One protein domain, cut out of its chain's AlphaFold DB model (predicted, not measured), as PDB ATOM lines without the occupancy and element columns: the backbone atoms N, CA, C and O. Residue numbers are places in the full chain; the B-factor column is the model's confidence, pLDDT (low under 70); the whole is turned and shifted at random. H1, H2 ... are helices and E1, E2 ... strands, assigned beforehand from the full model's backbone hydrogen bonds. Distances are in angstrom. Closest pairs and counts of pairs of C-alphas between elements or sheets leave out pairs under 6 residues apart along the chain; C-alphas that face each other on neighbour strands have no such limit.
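This is residues 16 to 117 of the 496 residues of the protein "Sushi domain-containing protein" of Oikopleura dioica (UniProt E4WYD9). A strongly curled sheet of four strands, like part of a barrel, has helix H1 slantwise over one face, and a small two-stranded sheet, E3 and E6, extends the model at one end. This makes two layers, H1 on one face of the sheet E1 E2 E4 E5. The printed part has 102 residues, in chain order H1 E1 E2 E3 E4 E5 E6; both sheets are antiparallel and the class is mixed, with under half of the residues in named elements. It is compact, with a radius of gyration of the C-alphas of 13.8 A and spans of 42 by 31 by 19 A.

Find C-alpha 28 at (-4.224, -5.298, 7.291); from there H1 runs 19.9 A to residue 40. Next come E1, residues 62 to 66, 13.5 A; E2, 75 to 80, 16.7 A; E3, 84 to 87; E4, 91 to 96, 16.4 A; E5, 104 to 106; and E6, 113 to 116, ending at (0.741, 10.762, -10.842).

Look first at the hairpin E1 and E2, where N 63 and O 79 are 2.8 A apart. E4 is staggered: residues 91 to 93 pair with E2, N 76 to O 92 at 2.9 A, and 94 to 96 with E5, its hairpin partner, N 95 to O 105 at 3.1 A. H1 is over E1 and E2 at a height of 9.6 A, at 36 degrees to E2 on the local plane; its closest C-alpha pair with E2 is Leu 34 and Val 75, 6.9 A. In H1, 7 of 9 O i to N i+4 pairs are within hydrogen-bond range. In E3 and E6, N 85 and O 115 are 2.7 A apart; H1 is apart from both.

The C-alphas of Glu 47 and Lys 117 are farthest apart, 43.7 A. The printed part has no cut; the link from H1 to E1, 21 residues, is long. Confidence is under 70 at residues 26 to 31, 79 to 86 and 115 to 117.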
ATOM      1  N   CYS A  16     -11.521  -5.952   9.726       74.31
ATOM      2  CA  CYS A  16     -10.630  -5.724  10.852       74.31
ATOM      3  C   CYS A  16     -11.314  -4.843  11.892       74.31
ATOM      4  O   CYS A  16     -11.899  -3.814  11.568       74.31
ATOM      5  N   THR A  17     -11.198  -5.224  13.160       83.06
ATOM      6  CA  THR A  17     -11.684  -4.402  14.268       83.06
ATOM      7  C   THR A  17     -10.587  -3.428  14.699       83.06
ATOM      8  O   THR A  17      -9.470  -3.824  15.057       83.06
ATOM      9  N   LEU A  18     -10.881  -2.134  14.635       80.12
ATOM     10  CA  LEU A  18     -10.013  -1.061  15.101       80.12
ATOM     11  C   LEU A  18     -10.090  -0.916  16.632       80.12
ATOM     12  O   LEU A  18     -11.003  -1.413  17.289       80.12
ATOM     13  N   LYS A  19      -9.129  -0.206  17.232       75.81
ATOM     14  CA  LYS A  19      -9.039   0.003  18.691       75.81
ATOM     15  C   LYS A  19     -10.242   0.719  19.301       75.81
ATOM     16  O   LYS A  19     -10.497   0.554  20.487       75.81
ATOM     17  N   ASN A  20     -10.936   1.528  18.512       73.75
ATOM     18  CA  ASN A  20     -12.173   2.202  18.898       73.75
ATOM     19  C   ASN A  20     -13.417   1.306  18.722       73.75
ATOM     20  O   ASN A  20     -14.527   1.789  18.907       73.75
ATOM     21  N   GLY A  21     -13.245   0.028  18.363       74.38
ATOM     22  CA  GLY A  21     -14.325  -0.943  18.177       74.38
ATOM     23  C   GLY A  21     -14.944  -0.952  16.779       74.38
ATOM     24  O   GLY A  21     -15.802  -1.785  16.518       74.38
ATOM     25  N   ALA A  22     -14.515  -0.067  15.875       77.56
ATOM     26  CA  ALA A  22     -15.065  -0.010  14.529       77.56
ATOM     27  C   ALA A  22     -14.607  -1.196  13.674       77.56
ATOM     28  O   ALA A  22     -13.419  -1.523  13.648       77.56
ATOM     29  N   GLU A  23     -15.539  -1.811  12.953       80.56
ATOM     30  CA  GLU A  23     -15.234  -2.830  11.951       80.56
ATOM     31  C   GLU A  23     -15.020  -2.169  10.592       80.56
ATOM     32  O   GLU A  23     -15.863  -1.408  10.120       80.56
ATOM     33  N   LEU A  24     -13.874  -2.447   9.973       74.56
ATOM     34  CA  LEU A  24     -13.495  -1.867   8.694       74.56
ATOM     35  C   LEU A  24     -13.207  -2.966   7.674       74.56
ATOM     36  O   LEU A  24     -12.416  -3.874   7.948       74.56
ATOM     37  N   ASP A  25     -13.791  -2.849   6.485       70.81
ATOM     38  CA  ASP A  25     -13.501  -3.740   5.365       70.81
ATOM     39  C   ASP A  25     -12.292  -3.224   4.567       70.81
ATOM     40  O   ASP A  25     -12.420  -2.479   3.595       70.81
ATOM     41  N   ALA A  26     -11.082  -3.515   5.054       63.72
ATOM     42  CA  ALA A  26      -9.846  -3.000   4.469       63.72
ATOM     43  C   ALA A  26      -8.641  -3.925   4.692       63.72
ATOM     44  O   ALA A  26      -8.653  -4.850   5.505       63.72
ATOM     45  N   SER A  27      -7.535  -3.644   3.995       60.38
ATOM     46  CA  SER A  27      -6.301  -4.419   4.149       60.38
ATOM     47  C   SER A  27      -5.684  -4.281   5.551       60.38
ATOM     48  O   SER A  27      -5.745  -3.233   6.200       60.38
ATOM     49  N   ARG A  28      -4.948  -5.309   6.000       61.56
ATOM     50  CA  ARG A  28      -4.224  -5.298   7.291       61.56
ATOM     51  C   ARG A  28      -3.259  -4.115   7.460       61.56
ATOM     52  O   ARG A  28      -2.898  -3.777   8.590       61.56
ATOM     53  N   VAL A  29      -2.777  -3.524   6.366       56.34
ATOM     54  CA  VAL A  29      -1.887  -2.352   6.395       56.34
ATOM     55  C   VAL A  29      -2.678  -1.084   6.717       56.34
ATOM     56  O   VAL A  29      -2.243  -0.309   7.575       56.34
ATOM     57  N   VAL A  30      -3.857  -0.916   6.109       67.94
ATOM     58  CA  VAL A  30      -4.795   0.180   6.407       67.94
ATOM     59  C   VAL A  30      -5.178   0.146   7.886       67.94
ATOM     60  O   VAL A  30      -4.962   1.122   8.608       67.94
ATOM     61  N   CYS A  31      -5.604  -1.021   8.375       68.50
ATOM     62  CA  CYS A  31      -6.016  -1.209   9.766       68.50
ATOM     63  C   CYS A  31      -4.898  -0.879  10.767       68.50
ATOM     64  O   CYS A  31      -5.129  -0.221  11.782       68.50
ATOM     65  N   ARG A  32      -3.652  -1.290  10.486       74.38
ATOM     66  CA  ARG A  32      -2.495  -0.971  11.343       74.38
ATOM     67  C   ARG A  32      -2.210   0.528  11.405       74.38
ATOM     68  O   ARG A  32      -1.922   1.039  12.490       74.38
ATOM     69  N   ARG A  33      -2.291   1.236  10.276       72.00
ATOM     70  CA  ARG A  33      -2.045   2.687  10.223       72.00
ATOM     71  C   ARG A  33      -3.126   3.472  10.961       72.00
ATOM     72  O   ARG A  33      -2.777   4.341  11.760       72.00
ATOM     73  N   LEU A  34      -4.395   3.109  10.779       77.25
ATOM     74  CA  LEU A  34      -5.510   3.705  11.522       77.25
ATOM     75  C   LEU A  34      -5.396   3.432  13.028       77.25
ATOM     76  O   LEU A  34      -5.452   4.363  13.824       77.25
ATOM     77  N   ASN A  35      -5.097   2.194  13.434       81.31
ATOM     78  CA  ASN A  35      -4.885   1.852  14.847       81.31
ATOM     79  C   ASN A  35      -3.716   2.598  15.500       81.31
ATOM     80  O   ASN A  35      -3.752   2.862  16.703       81.31
ATOM     81  N   SER A  36      -2.669   2.912  14.735       80.12
ATOM     82  CA  SER A  36      -1.571   3.749  15.219       80.12
ATOM     83  C   SER A  36      -2.033   5.190  15.434       80.12
ATOM     84  O   SER A  36      -1.763   5.769  16.484       80.12
ATOM     85  N   ALA A  37      -2.788   5.742  14.482       80.81
ATOM     86  CA  ALA A  37      -3.293   7.109  14.546       80.81
ATOM     87  C   ALA A  37      -4.317   7.323  15.673       80.81
ATOM     88  O   ALA A  37      -4.291   8.361  16.332       80.81
ATOM     89  N   LEU A  38      -5.150   6.315  15.948       84.12
ATOM     90  CA  LEU A  38      -6.135   6.324  17.034       84.12
ATOM     91  C   LEU A  38      -5.505   6.448  18.433       84.12
ATOM     92  O   LEU A  38      -6.174   6.897  19.357       84.12
ATOM     93  N   LYS A  39      -4.222   6.096  18.619       81.38
ATOM     94  CA  LYS A  39      -3.554   6.188  19.936       81.38
ATOM     95  C   LYS A  39      -3.450   7.621  20.474       81.38
ATOM     96  O   LYS A  39      -3.281   7.780  21.676       81.38
ATOM     97  N   GLY A  40      -3.485   8.629  19.600       74.00
ATOM     98  CA  GLY A  40      -3.264  10.033  19.960       74.00
ATOM     99  C   GLY A  40      -4.534  10.871  20.113       74.00
ATOM    100  O   GLY A  40      -4.425  12.083  20.277       74.00
ATOM    101  N   ILE A  41      -5.724  10.272  20.017       81.56
ATOM    102  CA  ILE A  41      -6.987  11.022  20.007       81.56
ATOM    103  C   ILE A  41      -7.513  11.203  21.426       81.56
ATOM    104  O   ILE A  41      -7.558  10.257  22.212       81.56
ATOM    105  N   LYS A  42      -7.925  12.436  21.740       81.00
ATOM    106  CA  LYS A  42      -8.583  12.769  23.007       81.00
ATOM    107  C   LYS A  42      -9.928  12.050  23.112       81.00
ATOM    108  O   LYS A  42     -10.632  11.883  22.124       81.00
ATOM    109  N   SER A  43     -10.285  11.630  24.322       82.69
ATOM    110  CA  SER A  43     -11.613  11.077  24.582       82.69
ATOM    111  C   SER A  43     -12.650  12.203  24.574       82.69
ATOM    112  O   SER A  43     -12.395  13.264  25.137       82.69
ATOM    113  N   TYR A  44     -13.794  11.954  23.941       86.44
ATOM    114  CA  TYR A  44     -14.923  12.881  23.856       86.44
ATOM    115  C   TYR A  44     -16.099  12.352  24.682       86.44
ATOM    116  O   TYR A  44     -16.259  11.132  24.815       86.44
ATOM    117  N   THR A  45     -16.919  13.250  25.232       87.81
ATOM    118  CA  THR A  45     -18.144  12.883  25.963       87.81
ATOM    119  C   THR A  45     -19.199  12.300  25.018       87.81
ATOM    120  O   THR A  45     -19.138  12.500  23.806       87.81
ATOM    121  N   GLU A  46     -20.194  11.585  25.550       85.38
ATOM    122  CA  GLU A  46     -21.290  11.043  24.726       85.38
ATOM    123  C   GLU A  46     -22.081  12.141  23.999       85.38
ATOM    124  O   GLU A  46     -22.475  11.959  22.852       85.38
ATOM    125  N   GLU A  47     -22.224  13.321  24.611       85.38
ATOM    126  CA  GLU A  47     -22.836  14.490  23.964       85.38
ATOM    127  C   GLU A  47     -21.975  15.047  22.825       85.38
ATOM    128  O   GLU A  47     -22.505  15.518  21.826       85.38
ATOM    129  N   GLN A  48     -20.645  14.983  22.929       85.88
ATOM    130  CA  GLN A  48     -19.741  15.442  21.867       85.88
ATOM    131  C   GLN A  48     -19.678  14.456  20.693       85.88
ATOM    132  O   GLN A  48     -19.515  14.863  19.544       85.88
ATOM    133  N   LYS A  49     -19.851  13.157  20.957       83.94
ATOM    134  CA  LYS A  49     -19.844  12.107  19.926       83.94
ATOM    135  C   LYS A  49     -21.031  12.178  18.960       83.94
ATOM    136  O   LYS A  49     -20.976  11.539  17.914       83.94
ATOM    137  N   GLN A  50     -22.081  12.941  19.280       86.50
ATOM    138  CA  GLN A  50     -23.231  13.117  18.384       86.50
ATOM    139  C   GLN A  50     -22.907  13.983  17.156       86.50
ATOM    140  O   GLN A  50     -23.614  13.925  16.150       86.50
ATOM    141  N   TYR A  51     -21.853  14.797  17.240       88.69
ATOM    142  CA  TYR A  51     -21.474  15.709  16.175       88.69
ATOM    143  C   TYR A  51     -20.642  15.024  15.085       88.69
ATOM    144  O   TYR A  51     -19.960  14.018  15.316       88.69
ATOM    145  N   ARG A  52     -20.695  15.596  13.879       92.94
ATOM    146  CA  ARG A  52     -20.050  15.071  12.673       92.94
ATOM    147  C   ARG A  52     -19.357  16.191  11.907       92.94
ATOM    148  O   ARG A  52     -19.875  17.303  11.861       92.94
ATOM    149  N   CYS A  53     -18.205  15.881  11.330       93.44
ATOM    150  CA  CYS A  53     -17.525  16.733  10.360       93.44
ATOM    151  C   CYS A  53     -18.212  16.654   8.991       93.44
ATOM    152  O   CYS A  53     -19.046  15.769   8.758       93.44
ATOM    153  N   GLU A  54     -17.840  17.543   8.068       92.94
ATOM    154  CA  GLU A  54     -18.277  17.441   6.678       92.94
ATOM    155  C   GLU A  54     -17.906  16.080   6.065       92.94
ATOM    156  O   GLU A  54     -16.913  15.445   6.440       92.94
ATOM    157  N   GLU A  55     -18.738  15.591   5.146       91.88
ATOM    158  CA  GLU A  55     -18.450  14.361   4.412       91.88
ATOM    159  C   GLU A  55     -17.271  14.601   3.464       91.88
ATOM    160  O   GLU A  55     -17.200  15.628   2.793       91.88
ATOM    161  N   LEU A  56     -16.305  13.681   3.462       88.62
ATOM    162  CA  LEU A  56     -15.126  13.805   2.614       88.62
ATOM    163  C   LEU A  56     -15.438  13.268   1.221       88.62
ATOM    164  O   LEU A  56     -15.939  12.151   1.083       88.62
ATOM    165  N   GLU A  57     -15.081  14.044   0.203       86.31
ATOM    166  CA  GLU A  57     -15.182  13.618  -1.188       86.31
ATOM    167  C   GLU A  57     -14.270  12.417  -1.480       86.31
ATOM    168  O   GLU A  57     -13.238  12.188  -0.833       86.31
ATOM    169  N   THR A  58     -14.663  11.621  -2.474       83.25
ATOM    170  CA  THR A  58     -13.848  10.508  -2.961       83.25
ATOM    171  C   THR A  58     -12.610  11.034  -3.674       83.25
ATOM    172  O   THR A  58     -12.693  11.964  -4.465       83.25
ATOM    173  N   ILE A  59     -11.465  10.400  -3.434       79.75
ATOM    174  CA  ILE A  59     -10.197  10.785  -4.059       79.75
ATOM    175  C   ILE A  59     -10.061  10.042  -5.392       79.75
ATOM    176  O   ILE A  59     -10.066   8.811  -5.407       79.75
ATOM    177  N   GLU A  60      -9.891  10.764  -6.499       78.88
ATOM    178  CA  GLU A  60      -9.532  10.144  -7.779       78.88
ATOM    179  C   GLU A  60      -8.179   9.429  -7.672       78.88
ATOM    180  O   GLU A  60      -7.228   9.952  -7.089       78.88
ATOM    181  N   ASN A  61      -8.072   8.224  -8.240       70.19
ATOM    182  CA  ASN A  61      -6.845   7.415  -8.211       70.19
ATOM    183  C   ASN A  61      -6.333   7.094  -6.792       70.19
ATOM    184  O   ASN A  61      -5.132   6.901  -6.564       70.19
ATOM    185  N   GLY A  62      -7.245   7.017  -5.822       73.56
ATOM    186  CA  GLY A  62      -6.944   6.657  -4.446       73.56
ATOM    187  C   GLY A  62      -8.179   6.253  -3.649       73.56
ATOM    188  O   GLY A  62      -9.292   6.162  -4.155       73.56
ATOM    189  N   HIS A  63      -7.966   5.989  -2.366       78.00
ATOM    190  CA  HIS A  63      -9.003   5.629  -1.411       78.00
ATOM    191  C   HIS A  63      -8.751   6.317  -0.074       78.00
ATOM    192  O   HIS A  63      -7.610   6.425   0.387       78.00
ATOM    193  N   ILE A  64      -9.829   6.727   0.591       84.62
ATOM    194  CA  ILE A  64      -9.793   7.242   1.956       84.62
ATOM    195  C   ILE A  64     -10.532   6.288   2.888       84.62
ATOM    196  O   ILE A  64     -11.674   5.915   2.646       84.62
ATOM    197  N   TYR A  65      -9.856   5.870   3.957       85.31
ATOM    198  CA  TYR A  65     -10.417   4.971   4.961       85.31
ATOM    199  C   TYR A  65     -10.551   5.698   6.287       85.31
ATOM    200  O   TYR A  65      -9.556   6.192   6.821       85.31
ATOM    201  N   CYS A  66     -11.762   5.718   6.833       87.31
ATOM    202  CA  CYS A  66     -12.085   6.398   8.081       87.31
ATOM    203  C   CYS A  66     -12.385   5.403   9.194       87.31
ATOM    204  O   CYS A  66     -13.069   4.410   8.976       87.31
ATOM    205  N   SER A  67     -11.907   5.673  10.408       88.62
ATOM    206  CA  SER A  67     -12.140   4.785  11.548       88.62
ATOM    207  C   SER A  67     -13.589   4.781  12.027       88.62
ATOM    208  O   SER A  67     -14.008   3.805  12.632       88.62
ATOM    209  N   SER A  68     -14.335   5.870  11.840       88.81
ATOM    210  CA  SER A  68     -15.754   5.981  12.219       88.81
ATOM    211  C   SER A  68     -16.463   7.019  11.345       88.81
ATOM    212  O   SER A  68     -17.045   7.976  11.859       88.81
ATOM    213  N   GLU A  69     -16.348   6.860  10.020       89.50
ATOM    214  CA  GLU A  69     -16.889   7.807   9.027       89.50
ATOM    215  C   GLU A  69     -16.486   9.258   9.371       89.50
ATOM    216  O   GLU A  69     -15.323   9.509   9.706       89.50
ATOM    217  N   ASN A  70     -17.434  10.195   9.343       91.88
ATOM    218  CA  ASN A  70     -17.256  11.601   9.693       91.88
ATOM    219  C   ASN A  70     -17.582  11.933  11.164       91.88
ATOM    220  O   ASN A  70     -17.776  13.099  11.494       91.88
ATOM    221  N   SER A  71     -17.660  10.948  12.064       91.38
ATOM    222  CA  SER A  71     -17.995  11.195  13.481       91.38
ATOM    223  C   SER A  71     -16.840  11.854  14.247       91.38
ATOM    224  O   SER A  71     -15.668  11.597  13.955       91.38
ATOM    225  N   VAL A  72     -17.143  12.654  15.276       91.62
ATOM    226  CA  VAL A  72     -16.117  13.240  16.162       91.62
ATOM    227  C   VAL A  72     -15.215  12.157  16.767       91.62
ATOM    228  O   VAL A  72     -15.670  11.131  17.274       91.62
ATOM    229  N   GLY A  73     -13.902  12.384  16.696       88.81
ATOM    230  CA  GLY A  73     -12.868  11.423  17.085       88.81
ATOM    231  C   GLY A  73     -12.484  10.416  15.999       88.81
ATOM    232  O   GLY A  73     -11.597   9.594  16.234       88.81
ATOM    233  N   SER A  74     -13.091  10.486  14.811       91.38
ATOM    234  CA  SER A  74     -12.688   9.684  13.653       91.38
ATOM    235  C   SER A  74     -11.336  10.138  13.087       91.38
ATOM    236  O   SER A  74     -11.009  11.329  13.064       91.38
ATOM    237  N   VAL A  75     -10.552   9.174  12.599       90.94
ATOM    238  CA  VAL A  75      -9.360   9.405  11.776       90.94
ATOM    239  C   VAL A  75      -9.621   8.861  10.394       90.94
ATOM    240  O   VAL A  75      -9.874   7.666  10.246       90.94
ATOM    241  N   CYS A  76      -9.441   9.704   9.390       89.06
ATOM    242  CA  CYS A  76      -9.406   9.299   7.999       89.06
ATOM    243  C   CYS A  76      -7.966   9.289   7.492       89.06
ATOM    244  O   CYS A  76      -7.208  10.234   7.716       89.06
ATOM    245  N   GLN A  77      -7.573   8.211   6.820       85.25
ATOM    246  CA  GLN A  77      -6.262   8.043   6.206       85.25
ATOM    247  C   GLN A  77      -6.448   7.791   4.713       85.25
ATOM    248  O   GLN A  77      -7.075   6.809   4.317       85.25
ATOM    249  N   ALA A  78      -5.854   8.660   3.905       80.50
ATOM    250  CA  ALA A  78      -5.823   8.523   2.462       80.50
ATOM    251  C   ALA A  78      -4.653   7.639   2.012       80.50
ATOM    252  O   ALA A  78      -3.577   7.614   2.633       80.50
ATOM    253  N   PHE A  79      -4.892   6.910   0.930       67.00
ATOM    254  CA  PHE A  79      -3.964   6.027   0.242       67.00
ATOM    255  C   PHE A  79      -4.148   6.226  -1.256       67.00
ATOM    256  O   PHE A  79      -5.272   6.194  -1.737       67.00
ATOM    257  N   CYS A  80      -3.058   6.398  -1.990       67.31
ATOM    258  CA  CYS A  80      -3.132   6.448  -3.443       67.31
ATOM    259  C   CYS A  80      -3.015   5.052  -4.045       67.31
ATOM    260  O   CYS A  80      -2.340   4.181  -3.482       67.31
ATOM    261  N   SER A  81      -3.664   4.863  -5.189       59.47
ATOM    262  CA  SER A  81      -3.489   3.693  -6.040       59.47
ATOM    263  C   SER A  81      -2.041   3.606  -6.531       59.47
ATOM    264  O   SER A  81      -1.278   4.578  -6.492       59.47
ATOM    265  N   ALA A  82      -1.628   2.417  -6.968       46.47
ATOM    266  CA  ALA A  82      -0.272   2.204  -7.465       46.47
ATOM    267  C   ALA A  82       0.062   3.190  -8.606       46.47
ATOM    268  O   ALA A  82      -0.750   3.410  -9.495       46.47
ATOM    269  N   GLY A  83       1.252   3.803  -8.566       45.06
ATOM    270  CA  GLY A  83       1.699   4.792  -9.564       45.06
ATOM    271  C   GLY A  83       1.432   6.262  -9.203       45.06
ATOM    272  O   GLY A  83       2.017   7.160  -9.815       45.06
ATOM    273  N   TYR A  84       0.645   6.520  -8.159       54.47
ATOM    274  CA  TYR A  84       0.299   7.866  -7.706       54.47
ATOM    275  C   TYR A  84       0.971   8.201  -6.367       54.47
ATOM    276  O   TYR A  84       1.153   7.351  -5.494       54.47
ATOM    277  N   THR A  85       1.371   9.460  -6.209       64.50
ATOM    278  CA  THR A  85       1.945  10.018  -4.983       64.50
ATOM    279  C   THR A  85       0.924  10.929  -4.321       64.50
ATOM    280  O   THR A  85       0.283  11.751  -4.972       64.50
ATOM    281  N   LEU A  86       0.786  10.784  -3.006       68.88
ATOM    282  CA  LEU A  86      -0.148  11.585  -2.232       68.88
ATOM    283  C   LEU A  86       0.362  13.023  -2.110       68.88
ATOM    284  O   LEU A  86       1.445  13.261  -1.574       68.88
ATOM    285  N   SER A  87      -0.443  13.963  -2.587       84.44
ATOM    286  CA  SER A  87      -0.273  15.398  -2.415       84.44
ATOM    287  C   SER A  87      -1.310  15.912  -1.419       84.44
ATOM    288  O   SER A  87      -2.481  15.541  -1.474       84.44
ATOM    289  N   GLY A  88      -0.881  16.747  -0.475       81.31
ATOM    290  CA  GLY A  88      -1.737  17.236   0.605       81.31
ATOM    291  C   GLY A  88      -1.720  16.356   1.865       81.31
ATOM    292  O   GLY A  88      -0.792  15.568   2.084       81.31
ATOM    293  N   PRO A  89      -2.692  16.529   2.778       80.38
ATOM    294  CA  PRO A  89      -2.698  15.833   4.056       80.38
ATOM    295  C   PRO A  89      -3.060  14.355   3.870       80.38
ATOM    296  O   PRO A  89      -4.178  14.005   3.505       80.38
ATOM    297  N   ALA A  90      -2.126  13.464   4.208       78.31
ATOM    298  CA  ALA A  90      -2.366  12.018   4.181       78.31
ATOM    299  C   ALA A  90      -3.409  11.562   5.214       78.31
ATOM    300  O   ALA A  90      -3.915  10.441   5.144       78.31
ATOM    301  N   ARG A  91      -3.676  12.393   6.224       87.56
ATOM    302  CA  ARG A  91      -4.535  12.062   7.353       87.56
ATOM    303  C   ARG A  91      -5.326  13.279   7.806       87.56
ATOM    304  O   ARG A  91      -4.752  14.357   7.952       87.56
ATOM    305  N   LYS A  92      -6.607  13.066   8.092       91.44
ATOM    306  CA  LYS A  92      -7.515  14.058   8.673       91.44
ATOM    307  C   LYS A  92      -8.143  13.494   9.949       91.44
ATOM    308  O   LYS A  92      -8.413  12.296  10.034       91.44
ATOM    309  N   TYR A  93      -8.334  14.351  10.945       92.81
ATOM    310  CA  TYR A  93      -8.962  14.014  12.222       92.81
ATOM    311  C   TYR A  93     -10.233  14.838  12.382       92.81
ATOM    312  O   TYR A  93     -10.169  16.049  12.190       92.81
ATOM    313  N   CYS A  94     -11.354  14.212  12.731       92.56
ATOM    314  CA  CYS A  94     -12.573  14.950  13.047       92.56
ATOM    315  C   CYS A  94     -12.518  15.378  14.515       92.56
ATOM    316  O   CYS A  94     -12.551  14.528  15.413       92.56
ATOM    317  N   LEU A  95     -12.348  16.675  14.765       91.31
ATOM    318  CA  LEU A  95     -12.074  17.211  16.098       91.31
ATOM    319  C   LEU A  95     -13.215  18.112  16.567       91.31
ATOM    320  O   LEU A  95     -13.782  18.857  15.775       91.31
ATOM    321  N   TYR A  96     -13.505  18.041  17.868       89.50
ATOM    322  CA  TYR A  96     -14.384  18.980  18.555       89.50
ATOM    323  C   TYR A  96     -13.532  20.026  19.289       89.50
ATOM    324  O   TYR A  96     -12.721  19.668  20.149       89.50
ATOM    325  N   GLU A  97     -13.699  21.301  18.947       85.06
ATOM    326  CA  GLU A  97     -13.039  22.450  19.570       85.06
ATOM    327  C   GLU A  97     -14.065  23.281  20.351       85.06
ATOM    328  O   GLU A  97     -14.943  23.928  19.779       85.06
ATOM    329  N   GLU A  98     -13.942  23.284  21.682       78.25
ATOM    330  CA  GLU A  98     -14.745  24.163  22.532       78.25
ATOM    331  C   GLU A  98     -14.454  25.633  22.183       78.25
ATOM    332  O   GLU A  98     -13.296  26.038  22.075       78.25
ATOM    333  N   PHE A  99     -15.520  26.428  22.037       80.62
ATOM    334  CA  PHE A  99     -15.497  27.875  21.757       80.62
ATOM    335  C   PHE A  99     -15.104  28.306  20.333       80.62
ATOM    336  O   PHE A  99     -14.964  29.506  20.090       80.62
ATOM    337  N   ALA A 100     -14.978  27.383  19.377       76.81
ATOM    338  CA  ALA A 100     -14.876  27.758  17.968       76.81
ATOM    339  C   ALA A 100     -16.248  28.172  17.398       76.81
ATOM    340  O   ALA A 100     -17.290  27.666  17.815       76.81
ATOM    341  N   SER A 101     -16.240  29.095  16.429       76.50
ATOM    342  CA  SER A 101     -17.440  29.508  15.681       76.50
ATOM    343  C   SER A 101     -18.093  28.335  14.948       76.50
ATOM    344  O   SER A 101     -19.312  28.275  14.835       76.50
ATOM    345  N   GLU A 102     -17.267  27.384  14.514       78.12
ATOM    346  CA  GLU A 102     -17.658  26.071  14.017       78.12
ATOM    347  C   GLU A 102     -16.924  25.030  14.874       78.12
ATOM    348  O   GLU A 102     -15.733  24.787  14.665       78.12
ATOM    349  N   PRO A 103     -17.582  24.466  15.901       80.50
ATOM    350  CA  PRO A 103     -16.909  23.637  16.895       80.50
ATOM    351  C   PRO A 103     -16.470  22.273  16.364       80.50
ATOM    352  O   PRO A 103     -15.739  21.581  17.061       80.50
ATOM    353  N   ILE A 104     -16.887  21.866  15.159       89.94
ATOM    354  CA  ILE A 104     -16.525  20.577  14.561       89.94
ATOM    355  C   ILE A 104     -15.992  20.798  13.154       89.94
ATOM    356  O   ILE A 104     -16.690  21.355  12.315       89.94
ATOM    357  N   LYS A 105     -14.766  20.336  12.906       91.31
ATOM    358  CA  LYS A 105     -14.108  20.407  11.596       91.31
ATOM    359  C   LYS A 105     -13.055  19.317  11.457       91.31
ATOM    360  O   LYS A 105     -12.531  18.798  12.455       91.31
ATOM    361  N   TRP A 106     -12.688  19.003  10.218       93.06
ATOM    362  CA  TRP A 106     -11.473  18.236   9.975       93.06
ATOM    363  C   TRP A 106     -10.236  19.036  10.393       93.06
ATOM    364  O   TRP A 106     -10.150  20.247  10.221       93.06
ATOM    365  N   SER A 107      -9.212  18.337  10.879       90.94
ATOM    366  CA  SER A 107      -7.921  18.925  11.265       90.94
ATOM    367  C   SER A 107      -7.173  19.629  10.126       90.94
ATOM    368  O   SER A 107      -6.133  20.237  10.365       90.94
ATOM    369  N   SER A 108      -7.620  19.455   8.881       87.94
ATOM    370  CA  SER A 108      -7.083  20.125   7.702       87.94
ATOM    371  C   SER A 108      -8.179  20.256   6.647       87.94
ATOM    372  O   SER A 108      -8.752  19.253   6.216       87.94
ATOM    373  N   ASP A 109      -8.371  21.482   6.181       87.88
ATOM    374  CA  ASP A 109      -9.212  21.872   5.044       87.88
ATOM    375  C   ASP A 109      -8.555  21.536   3.696       87.88
ATOM    376  O   ASP A 109      -9.248  21.172   2.753       87.88
ATOM    377  N   ARG A 110      -7.213  21.560   3.627       87.31
ATOM    378  CA  ARG A 110      -6.452  21.217   2.413       87.31
ATOM    379  C   ARG A 110      -6.931  19.924   1.757       87.31
ATOM    380  O   ARG A 110      -7.118  18.896   2.420       87.31
ATOM    381  N   GLU A 111      -7.067  19.992   0.443       83.88
ATOM    382  CA  GLU A 111      -7.464  18.883  -0.410       83.88
ATOM    383  C   GLU A 111      -6.389  17.790  -0.432       83.88
ATOM    384  O   GLU A 111      -5.186  18.073  -0.385       83.88
ATOM    385  N   THR A 112      -6.826  16.530  -0.459       82.44
ATOM    386  CA  THR A 112      -5.940  15.369  -0.557       82.44
ATOM    387  C   THR A 112      -6.067  14.791  -1.955       82.44
ATOM    388  O   THR A 112      -7.094  14.211  -2.289       82.44
ATOM    389  N   LEU A 113      -5.008  14.920  -2.748       83.00
ATOM    390  CA  LEU A 113      -4.980  14.515  -4.149       83.00
ATOM    391  C   LEU A 113      -3.978  13.381  -4.356       83.00
ATOM    392  O   LEU A 113      -2.908  13.356  -3.744       83.00
ATOM    393  N   CYS A 114      -4.293  12.464  -5.261       71.19
ATOM    394  CA  CYS A 114      -3.352  11.458  -5.730       71.19
ATOM    395  C   CYS A 114      -2.818  11.893  -7.088       71.19
ATOM    396  O   CYS A 114      -3.458  11.712  -8.117       71.19
ATOM    397  N   LEU A 115      -1.635  12.503  -7.078       69.50
ATOM    398  CA  LEU A 115      -0.999  13.005  -8.290       69.50
ATOM    399  C   LEU A 115      -0.105  11.917  -8.866       69.50
ATOM    400  O   LEU A 115       0.657  11.281  -8.135       69.50
ATOM    401  N   ARG A 116      -0.174  11.690 -10.177       58.31
ATOM    402  CA  ARG A 116       0.741  10.762 -10.842       58.31
ATOM    403  C   ARG A 116       2.161  11.223 -10.534       58.31
ATOM    404  O   ARG A 116       2.482  12.395 -10.727       58.31
ATOM    405  N   LYS A 117       3.017  10.323 -10.038       48.81
ATOM    406  CA  LYS A 117       4.440  10.656  -9.963       48.81
ATOM    407  C   LYS A 117       4.871  10.848 -11.408       48.81
ATOM    408  O   LYS A 117       4.925   9.868 -12.150       48.81
TER     409      LYS A 117